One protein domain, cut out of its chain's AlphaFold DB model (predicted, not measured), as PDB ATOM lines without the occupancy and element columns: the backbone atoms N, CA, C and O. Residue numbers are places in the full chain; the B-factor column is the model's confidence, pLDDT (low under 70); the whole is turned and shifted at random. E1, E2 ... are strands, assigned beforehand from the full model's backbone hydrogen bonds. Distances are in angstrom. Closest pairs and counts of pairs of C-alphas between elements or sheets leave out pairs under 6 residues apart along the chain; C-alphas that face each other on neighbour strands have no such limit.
ATOM      1  N   VAL A 198     142.965 132.573 118.880       98.56
ATOM      2  CA  VAL A 198     142.418 131.733 117.805       98.56
ATOM      3  C   VAL A 198     140.915 131.962 117.714       98.56
ATOM      4  O   VAL A 198     140.211 131.829 118.716       98.56
ATOM      5  N   ASP A 199     140.438 132.295 116.519       97.81
ATOM      6  CA  ASP A 199     139.030 132.528 116.217       97.81
ATOM      7  C   ASP A 199     138.300 131.199 115.979       97.81
ATOM      8  O   ASP A 199     138.590 130.466 115.034       97.81
ATOM      9  N   LEU A 200     137.352 130.888 116.859       96.69
ATOM     10  CA  LEU A 200     136.494 129.705 116.813       96.69
ATOM     11  C   LEU A 200     135.066 130.044 116.356       96.69
ATOM     12  O   LEU A 200     134.187 129.182 116.402       96.69
ATOM     13  N   SER A 201     134.820 131.278 115.917       95.38
ATOM     14  CA  SER A 201     133.507 131.751 115.474       95.38
ATOM     15  C   SER A 201     133.081 131.018 114.198       95.38
ATOM     16  O   SER A 201     133.934 130.753 113.338       95.38
ATOM     17  N   PRO A 202     131.796 130.647 114.044       89.75
ATOM     18  CA  PRO A 202     131.340 129.937 112.853       89.75
ATOM     19  C   PRO A 202     131.405 130.817 111.601       89.75
ATOM     20  O   PRO A 202     131.780 130.320 110.540       89.75
ATOM     21  N   ASP A 203     131.112 132.113 111.732       92.69
ATOM     22  CA  ASP A 203     131.288 133.113 110.682       92.69
ATOM     23  C   ASP A 203     131.477 134.530 111.271       92.69
ATOM     24  O   ASP A 203     131.523 134.730 112.485       92.69
ATOM     25  N   ALA A 204     131.631 135.528 110.400       91.75
ATOM     26  CA  ALA A 204     131.860 136.917 110.795       91.75
ATOM     27  C   ALA A 204     130.602 137.640 111.322       91.75
ATOM     28  O   ALA A 204     130.720 138.686 111.954       91.75
ATOM     29  N   ALA A 205     129.395 137.144 111.040       94.12
ATOM     30  CA  ALA A 205     128.123 137.766 111.424       94.12
ATOM     31  C   ALA A 205     127.475 137.106 112.655       94.12
ATOM     32  O   ALA A 205     126.492 137.623 113.190       94.12
ATOM     33  N   SER A 206     127.996 135.961 113.090       95.56
ATOM     34  CA  SER A 206     127.528 135.200 114.243       95.56
ATOM     35  C   SER A 206     128.089 135.714 115.571       95.56
ATOM     36  O   SER A 206     128.853 136.680 115.621       95.56
ATOM     37  N   ASP A 207     127.753 135.019 116.662       96.00
ATOM     38  CA  ASP A 207     128.478 135.167 117.921       96.00
ATOM     39  C   ASP A 207     129.964 134.897 117.680       96.00
ATOM     40  O   ASP A 207     130.339 133.966 116.957       96.00
ATOM     41  N   GLN A 208     130.793 135.738 118.280       96.88
ATOM     42  CA  GLN A 208     132.233 135.713 118.128       96.88
ATOM     43  C   GLN A 208     132.847 135.032 119.342       96.88
ATOM     44  O   GLN A 208     132.563 135.412 120.481       96.88
ATOM     45  N   PHE A 209     133.697 134.037 119.113       97.06
ATOM     46  CA  PHE A 209     134.333 133.273 120.176       97.06
ATOM     47  C   PHE A 209     135.813 133.061 119.880       97.06
ATOM     48  O   PHE A 209     136.173 132.441 118.885       97.06
ATOM     49  N   HIS A 210     136.670 133.549 120.773       97.75
ATOM     50  CA  HIS A 210     138.118 133.443 120.646       97.75
ATOM     51  C   HIS A 210     138.706 132.781 121.887       97.75
ATOM     52  O   HIS A 210     138.307 133.096 123.008       97.75
ATOM     53  N   GLY A 222     142.767 132.562 128.504       94.94
ATOM     54  CA  GLY A 222     141.478 133.236 128.530       94.94
ATOM     55  C   GLY A 222     140.621 132.880 127.322       94.94
ATOM     56  O   GLY A 222     141.075 132.228 126.378       94.94
ATOM     57  N   ALA A 223     139.367 133.313 127.356       95.69
ATOM     58  CA  ALA A 223     138.455 133.218 126.227       95.69
ATOM     59  C   ALA A 223     137.629 134.499 126.135       95.69
ATOM     60  O   ALA A 223     137.218 135.047 127.156       95.69
ATOM     61  N   VAL A 224     137.392 134.952 124.908       96.75
ATOM     62  CA  VAL A 224     136.609 136.146 124.596       96.75
ATOM     63  C   VAL A 224     135.346 135.730 123.858       96.75
ATOM     64  O   VAL A 224     135.427 135.128 122.788       96.75
ATOM     65  N   GLY A 225     134.188 136.053 124.428       96.12
ATOM     66  CA  GLY A 225     132.880 135.832 123.813       96.12
ATOM     67  C   GLY A 225     132.150 137.150 123.591       96.12
ATOM     68  O   GLY A 225     131.888 137.871 124.552       96.12
ATOM     69  N   VAL A 226     131.787 137.454 122.345       95.56
ATOM     70  CA  VAL A 226     131.025 138.659 121.984       95.56
ATOM     71  C   VAL A 226     129.780 138.243 121.210       95.56
ATOM     72  O   VAL A 226     129.871 137.542 120.209       95.56
ATOM     73  N   ALA A 227     128.608 138.661 121.687       96.12
ATOM     74  CA  ALA A 227     127.347 138.361 121.017       96.12
ATOM     75  C   ALA A 227     127.273 139.036 119.638       96.12
ATOM     76  O   ALA A 227     127.771 140.151 119.459       96.12
ATOM     77  N   ALA A 228     126.603 138.380 118.693       94.62
ATOM     78  CA  ALA A 228     126.366 138.907 117.358       94.62
ATOM     79  C   ALA A 228     125.673 140.276 117.405       94.62
ATOM     80  O   ALA A 228     124.715 140.496 118.156       94.62
ATOM     81  N   VAL A 229     126.106 141.185 116.532       93.81
ATOM     82  CA  VAL A 229     125.447 142.476 116.328       93.81
ATOM     83  C   VAL A 229     124.602 142.384 115.061       93.81
ATOM     84  O   VAL A 229     125.118 142.201 113.964       93.81
ATOM     85  N   ILE A 230     123.279 142.502 115.196       93.81
ATOM     86  CA  ILE A 230     122.358 142.344 114.060       93.81
ATOM     87  C   ILE A 230     122.708 143.334 112.941       93.81
ATOM     88  O   ILE A 230     122.744 144.543 113.161       93.81
ATOM     89  N   GLY A 231     122.899 142.803 111.730       93.62
ATOM     90  CA  GLY A 231     123.193 143.595 110.535       93.62
ATOM     91  C   GLY A 231     124.623 144.130 110.473       93.62
ATOM     92  O   GLY A 231     124.877 145.047 109.699       93.62
ATOM     93  N   ASN A 232     125.537 143.594 111.283       94.75
ATOM     94  CA  ASN A 232     126.919 144.036 111.326       94.75
ATOM     95  C   ASN A 232     127.848 142.834 111.519       94.75
ATOM     96  O   ASN A 232     127.670 142.068 112.464       94.75
ATOM     97  N   SER A 233     128.827 142.664 110.637       96.25
ATOM     98  CA  SER A 233     129.790 141.566 110.734       96.25
ATOM     99  C   SER A 233     131.155 142.069 111.204       96.25
ATOM    100  O   SER A 233     131.504 143.240 111.018       96.25
ATOM    101  N   VAL A 234     131.919 141.205 111.870       96.75
ATOM    102  CA  VAL A 234     133.308 141.481 112.242       96.75
ATOM    103  C   VAL A 234     134.156 141.492 110.982       96.75
ATOM    104  O   VAL A 234     134.231 140.516 110.240       96.75
ATOM    105  N   ARG A 235     134.831 142.612 110.756       95.06
ATOM    106  CA  ARG A 235     135.724 142.811 109.621       95.06
ATOM    107  C   ARG A 235     137.172 142.475 109.952       95.06
ATOM    108  O   ARG A 235     137.899 141.994 109.086       95.06
ATOM    109  N   LEU A 236     137.600 142.785 111.171       96.06
ATOM    110  CA  LEU A 236     138.968 142.581 111.634       96.06
ATOM    111  C   LEU A 236     138.956 142.254 113.125       96.06
ATOM    112  O   LEU A 236     138.395 143.002 113.923       96.06
ATOM    113  N   THR A 237     139.653 141.183 113.487       97.50
ATOM    114  CA  THR A 237     140.078 140.922 114.863       97.50
ATOM    115  C   THR A 237     141.553 141.288 114.971       97.50
ATOM    116  O   THR A 237     142.336 140.937 114.092       97.50
ATOM    117  N   THR A 238     141.956 142.008 116.015       97.56
ATOM    118  CA  THR A 238     143.357 142.396 116.235       97.56
ATOM    119  C   THR A 238     143.630 142.651 117.711       97.56
ATOM    120  O   THR A 238     142.717 142.921 118.487       97.56
ATOM    121  N   TRP A 239     144.898 142.618 118.109       97.88
ATOM    122  CA  TRP A 239     145.309 143.132 119.411       97.88
ATOM    123  C   TRP A 239     145.372 144.657 119.394       97.88
ATOM    124  O   TRP A 239     145.896 145.236 118.443       97.88
ATOM    125  N   VAL A 240     144.862 145.281 120.454       97.62
ATOM    126  CA  VAL A 240     144.909 146.722 120.712       97.62
ATOM    127  C   VAL A 240     145.609 146.949 122.047       97.62
ATOM    128  O   VAL A 240     145.257 146.318 123.042       97.62
ATOM    129  N   VAL A 241     146.597 147.839 122.084       95.81
ATOM    130  CA  VAL A 241     147.321 148.178 123.317       95.81
ATOM    131  C   VAL A 241     146.776 149.482 123.892       95.81
ATOM    132  O   VAL A 241     146.700 150.482 123.183       95.81
ATOM    133  N   ASP A 242     146.384 149.498 125.164       94.56
ATOM    134  CA  ASP A 242     145.947 150.739 125.810       94.56
ATOM    135  C   ASP A 242     147.118 151.620 126.283       94.56
ATOM    136  O   ASP A 242     148.288 151.232 126.233       94.56
ATOM    137  N   SER A 243     146.813 152.824 126.769       90.75
ATOM    138  CA  SER A 243     147.823 153.782 127.245       90.75
ATOM    139  C   SER A 243     148.625 153.303 128.463       90.75
ATOM    140  O   SER A 243     149.658 153.887 128.785       90.75
ATOM    141  N   THR A 244     148.182 152.236 129.135       92.00
ATOM    142  CA  THR A 244     148.898 151.591 130.246       92.00
ATOM    143  C   THR A 244     149.760 150.412 129.793       92.00
ATOM    144  O   THR A 244     150.470 149.822 130.606       92.00
ATOM    145  N   GLY A 245     149.728 150.075 128.499       92.06
ATOM    146  CA  GLY A 245     150.412 148.919 127.927       92.06
ATOM    147  C   GLY A 245     149.618 147.617 128.035       92.06
ATOM    148  O   GLY A 245     150.156 146.550 127.738       92.06
ATOM    149  N   ARG A 246     148.352 147.667 128.459       93.50
ATOM    150  CA  ARG A 246     147.511 146.473 128.567       93.50
ATOM    151  C   ARG A 246     147.028 146.031 127.189       93.50
ATOM    152  O   ARG A 246     146.635 146.851 126.363       93.50
ATOM    153  N   ALA A 247     147.041 144.718 126.971       95.75
ATOM    154  CA  ALA A 247     146.589 144.081 125.743       95.75
ATOM    155  C   ALA A 247     145.079 143.832 125.777       95.75
ATOM    156  O   ALA A 247     144.576 143.188 126.693       95.75
ATOM    157  N   LEU A 248     144.377 144.279 124.747       97.25
ATOM    158  CA  LEU A 248     142.951 144.058 124.551       97.25
ATOM    159  C   LEU A 248     142.746 143.337 123.225       97.25
ATOM    160  O   LEU A 248     143.443 143.627 122.249       97.25
ATOM    161  N   LEU A 249     141.767 142.443 123.163       97.94
ATOM    162  CA  LEU A 249     141.308 141.902 121.892       97.94
ATOM    163  C   LEU A 249     140.250 142.844 121.315       97.94
ATOM    164  O   LEU A 249     139.219 143.092 121.940       97.94
ATOM    165  N   GLY A 250     140.526 143.398 120.139       97.44
ATOM    166  CA  GLY A 250     139.641 144.310 119.431       97.44
ATOM    167  C   GLY A 250     138.944 143.643 118.255       97.44
ATOM    168  O   GLY A 250     139.588 142.982 117.444       97.44
ATOM    169  N   LEU A 251     137.633 143.853 118.168       97.38
ATOM    170  CA  LEU A 251     136.773 143.440 117.067       97.38
ATOM    171  C   LEU A 251     136.267 144.710 116.372       97.38
ATOM    172  O   LEU A 251     135.479 145.464 116.948       97.38
ATOM    173  N   LEU A 252     136.750 144.954 115.157       96.69
ATOM    174  CA  LEU A 252     136.291 146.022 114.273       96.69
ATOM    175  C   LEU A 252     135.174 145.479 113.390       96.69
ATOM    176  O   LEU A 252     135.367 144.482 112.695       96.69
ATOM    177  N   TYR A 253     134.033 146.158 113.372       96.12
ATOM    178  CA  TYR A 253     132.889 145.765 112.557       96.12
ATOM    179  C   TYR A 253     132.833 146.509 111.215       96.12
ATOM    180  O   TYR A 253     133.441 147.567 111.050       96.12
ATOM    181  N   GLU A 254     132.041 146.002 110.270       94.75
ATOM    182  CA  GLU A 254     131.776 146.651 108.973       94.75
ATOM    183  C   GLU A 254     131.133 148.038 109.093       94.75
ATOM    184  O   GLU A 254     131.250 148.849 108.179       94.75
ATOM    185  N   SER A 255     130.497 148.348 110.221       94.56
ATOM    186  CA  SER A 255     130.007 149.697 110.523       94.56
ATOM    187  C   SER A 255     131.100 150.696 110.932       94.56
ATOM    188  O   SER A 255     130.794 151.868 111.140       94.56
ATOM    189  N   GLY A 256     132.344 150.247 111.128       93.38
ATOM    190  CA  GLY A 256     133.434 151.042 111.709       93.38
ATOM    191  C   GLY A 256     133.443 151.077 113.239       93.38
ATOM    192  O   GLY A 256     134.346 151.653 113.841       93.38
ATOM    193  N   GLY A 257     132.444 150.465 113.884       94.44
ATOM    194  CA  GLY A 257     132.399 150.334 115.337       94.44
ATOM    195  C   GLY A 257     133.457 149.365 115.868       94.44
ATOM    196  O   GLY A 257     133.905 148.472 115.151       94.44
ATOM    197  N   TRP A 258     133.795 149.504 117.150       96.00
ATOM    198  CA  TRP A 258     134.721 148.614 117.850       96.00
ATOM    199  C   TRP A 258     134.075 147.981 119.081       96.00
ATOM    200  O   TRP A 258     133.333 148.629 119.819       96.00
ATOM    201  N   THR A 259     134.423 146.726 119.346       96.12
ATOM    202  CA  THR A 259     134.324 146.121 120.678       96.12
ATOM    203  C   THR A 259     135.725 145.769 121.144       96.12
ATOM    204  O   THR A 259     136.466 145.109 120.425       96.12
ATOM    205  N   LEU A 260     136.088 146.220 122.342       96.88
ATOM    206  CA  LEU A 260     137.379 145.940 122.962       96.88
ATOM    207  C   LEU A 260     137.130 145.096 124.203       96.88
ATOM    208  O   LEU A 260     136.337 145.492 125.055       96.88
ATOM    209  N   VAL A 261     137.778 143.942 124.294       96.50
ATOM    210  CA  VAL A 261     137.597 142.999 125.402       96.50
ATOM    211  C   VAL A 261     138.945 142.713 126.036       96.50
ATOM    212  O   VAL A 261     139.926 142.467 125.334       96.50
ATOM    213  N   ASP A 262     138.997 142.741 127.364       94.56
ATOM    214  CA  ASP A 262     140.143 142.238 128.111       94.56
ATOM    215  C   ASP A 262     140.011 140.707 128.243       94.56
ATOM    216  O   ASP A 262     139.037 140.220 128.826       94.56
ATOM    217  N   PRO A 263     140.939 139.907 127.688       94.06
ATOM    218  CA  PRO A 263     140.834 138.452 127.764       94.06
ATOM    219  C   PRO A 263     140.913 137.888 129.190       94.06
ATOM    220  O   PRO A 263     140.542 136.731 129.391       94.06
ATOM    221  N   ALA A 264     141.412 138.662 130.162       89.69
ATOM    222  CA  ALA A 264     141.577 138.207 131.539       89.69
ATOM    223  C   ALA A 264     140.250 138.133 132.310       89.69
ATOM    224  O   ALA A 264     140.087 137.256 133.160       89.69
ATOM    225  N   ASP A 265     139.307 139.035 132.031       88.69
ATOM    226  CA  ASP A 265     138.002 139.085 132.703       88.69
ATOM    227  C   ASP A 265     136.806 138.882 131.755       88.69
ATOM    228  O   ASP A 265     135.685 138.684 132.228       88.69
ATOM    229  N   ASN A 266     137.050 138.847 130.437       88.75
ATOM    230  CA  ASN A 266     136.045 138.688 129.385       88.75
ATOM    231  C   ASN A 266     134.948 139.770 129.438       88.75
ATOM    232  O   ASN A 266     133.789 139.523 129.091       88.75
ATOM    233  N   LEU A 267     135.292 140.977 129.895       83.75
ATOM    234  CA  LEU A 267     134.370 142.105 129.923       83.75
ATOM    235  C   LEU A 267     134.685 143.091 128.792       83.75
ATOM    236  O   LEU A 267     135.841 143.488 128.613       83.75
ATOM    237  N   PRO A 268     133.664 143.540 128.033       87.00
ATOM    238  CA  PRO A 268     133.825 144.671 127.137       87.00
ATOM    239  C   PRO A 268     134.279 145.894 127.931       87.00
ATOM    240  O   PRO A 268     133.612 146.333 128.871       87.00
ATOM    241  N   ALA A 269     135.413 146.454 127.540       83.62
ATOM    242  CA  ALA A 269     135.951 147.653 128.140       83.62
ATOM    243  C   ALA A 269     135.455 148.880 127.364       83.62
ATOM    244  O   ALA A 269     135.523 148.950 126.135       83.62
ATOM    245  N   LEU A 270     134.919 149.853 128.102       85.25
ATOM    246  CA  LEU A 270     134.456 151.119 127.547       85.25
ATOM    247  C   LEU A 270     135.622 152.103 127.514       85.25
ATOM    248  O   LEU A 270     136.123 152.510 128.562       85.25
ATOM    249  N   TYR A 271     136.011 152.513 126.312       84.56
ATOM    250  CA  TYR A 271     137.011 153.551 126.100       84.56
ATOM    251  C   TYR A 271     136.374 154.760 125.430       84.56
ATOM    252  O   TYR A 271     135.483 154.624 124.594       84.56
ATOM    253  N   ALA A 272     136.823 155.949 125.834       86.31
ATOM    254  CA  ALA A 272     136.415 157.194 125.194       86.31
ATOM    255  C   ALA A 272     137.086 157.367 123.822       86.31
ATOM    256  O   ALA A 272     136.481 157.927 122.911       86.31
TER     257      ALA A 272
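Overview. This is residues 198 to 210 and 222 to 272 of the 372 residues of the protein "PD40 domain-containing protein" of Anaerolineae bacterium (UniProt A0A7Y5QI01). A twisted three-stranded sheet, E3, E4 and E5, has a smaller two-stranded sheet, E1 and E2, over part of one face, so that the two sheets are only partly face to face, with few close approaches between them. After E5 the last residues turn and fold back beside it, residues 267 to 268 pairing with residues 261 to 262 of E5. The printed part has 64 residues, with no named helix and five named strands, E1 to E5 along the chain; the larger sheet has the order E3 - E4 - E5 and the smaller E1 - E2, both antiparallel throughout. The class is all strand, though the strands hold 28 of the 64 printed residues, under half. The whole is compact, with a radius of gyration of the C-alphas of 11.2 A and spans of 33 by 24 by 16 A.

Arrangement. E3, residues 234 to 241, E4, residues 247 to 253, and E5, residues 258 to 262, form a meander, each strand the antiparallel neighbour of the one before. E4 is the inner strand, and E3 and E5 are the edge strands. The sheet is only just strongly twisted, its C-alphas lying up to 4.2 A off the best plane. E3 and E4 are a hairpin, at 156 degrees between their directions, with N 238 and O 250 2.9 A apart, within hydrogen-bond range. E4 and E5 are also a hairpin, at 155 degrees, with N 249 and O 261 at 2.8 A. In the other sheet E1, residues 208 to 210, and E2, residues 222 to 226, are antiparallel at 172 degrees, with N 210 and O 224 at 2.8 A. The closest C-alphas of E2 and E5, those of Val 224 and Val 261, are 7.0 A apart. E2 and E3 are apart, E1 is apart from E4 and E5, and E1 and E3 are only just apart, at 8.3 A.

Along the chain. E3 begins at C-alpha 234, (133.308, 141.481, 112.242), and measures 19.1 A from first to last C-alpha, as does E4. E2 measures 13.5 A, E5 13.2 A and E1 6.8 A. E1 begins at C-alpha 208, (132.233, 135.713, 118.128), and E5 ends at C-alpha 262, (140.143, 142.238, 128.111).

Size, cuts and confidence. The C-alphas of Gly 231 and Thr 244 are the two farthest apart, at 33.4 A. Residues 211 to 221 are not printed, and C-alphas 210 and 222 are 8.6 A apart across this cut, where the link from E1 to E2 runs. Of the links printed whole, E3 to E4 and E4 to E5 are tight, and E2 to E3 is short. The mean pLDDT of the printed part is 94.2, and no printed residue is under 70.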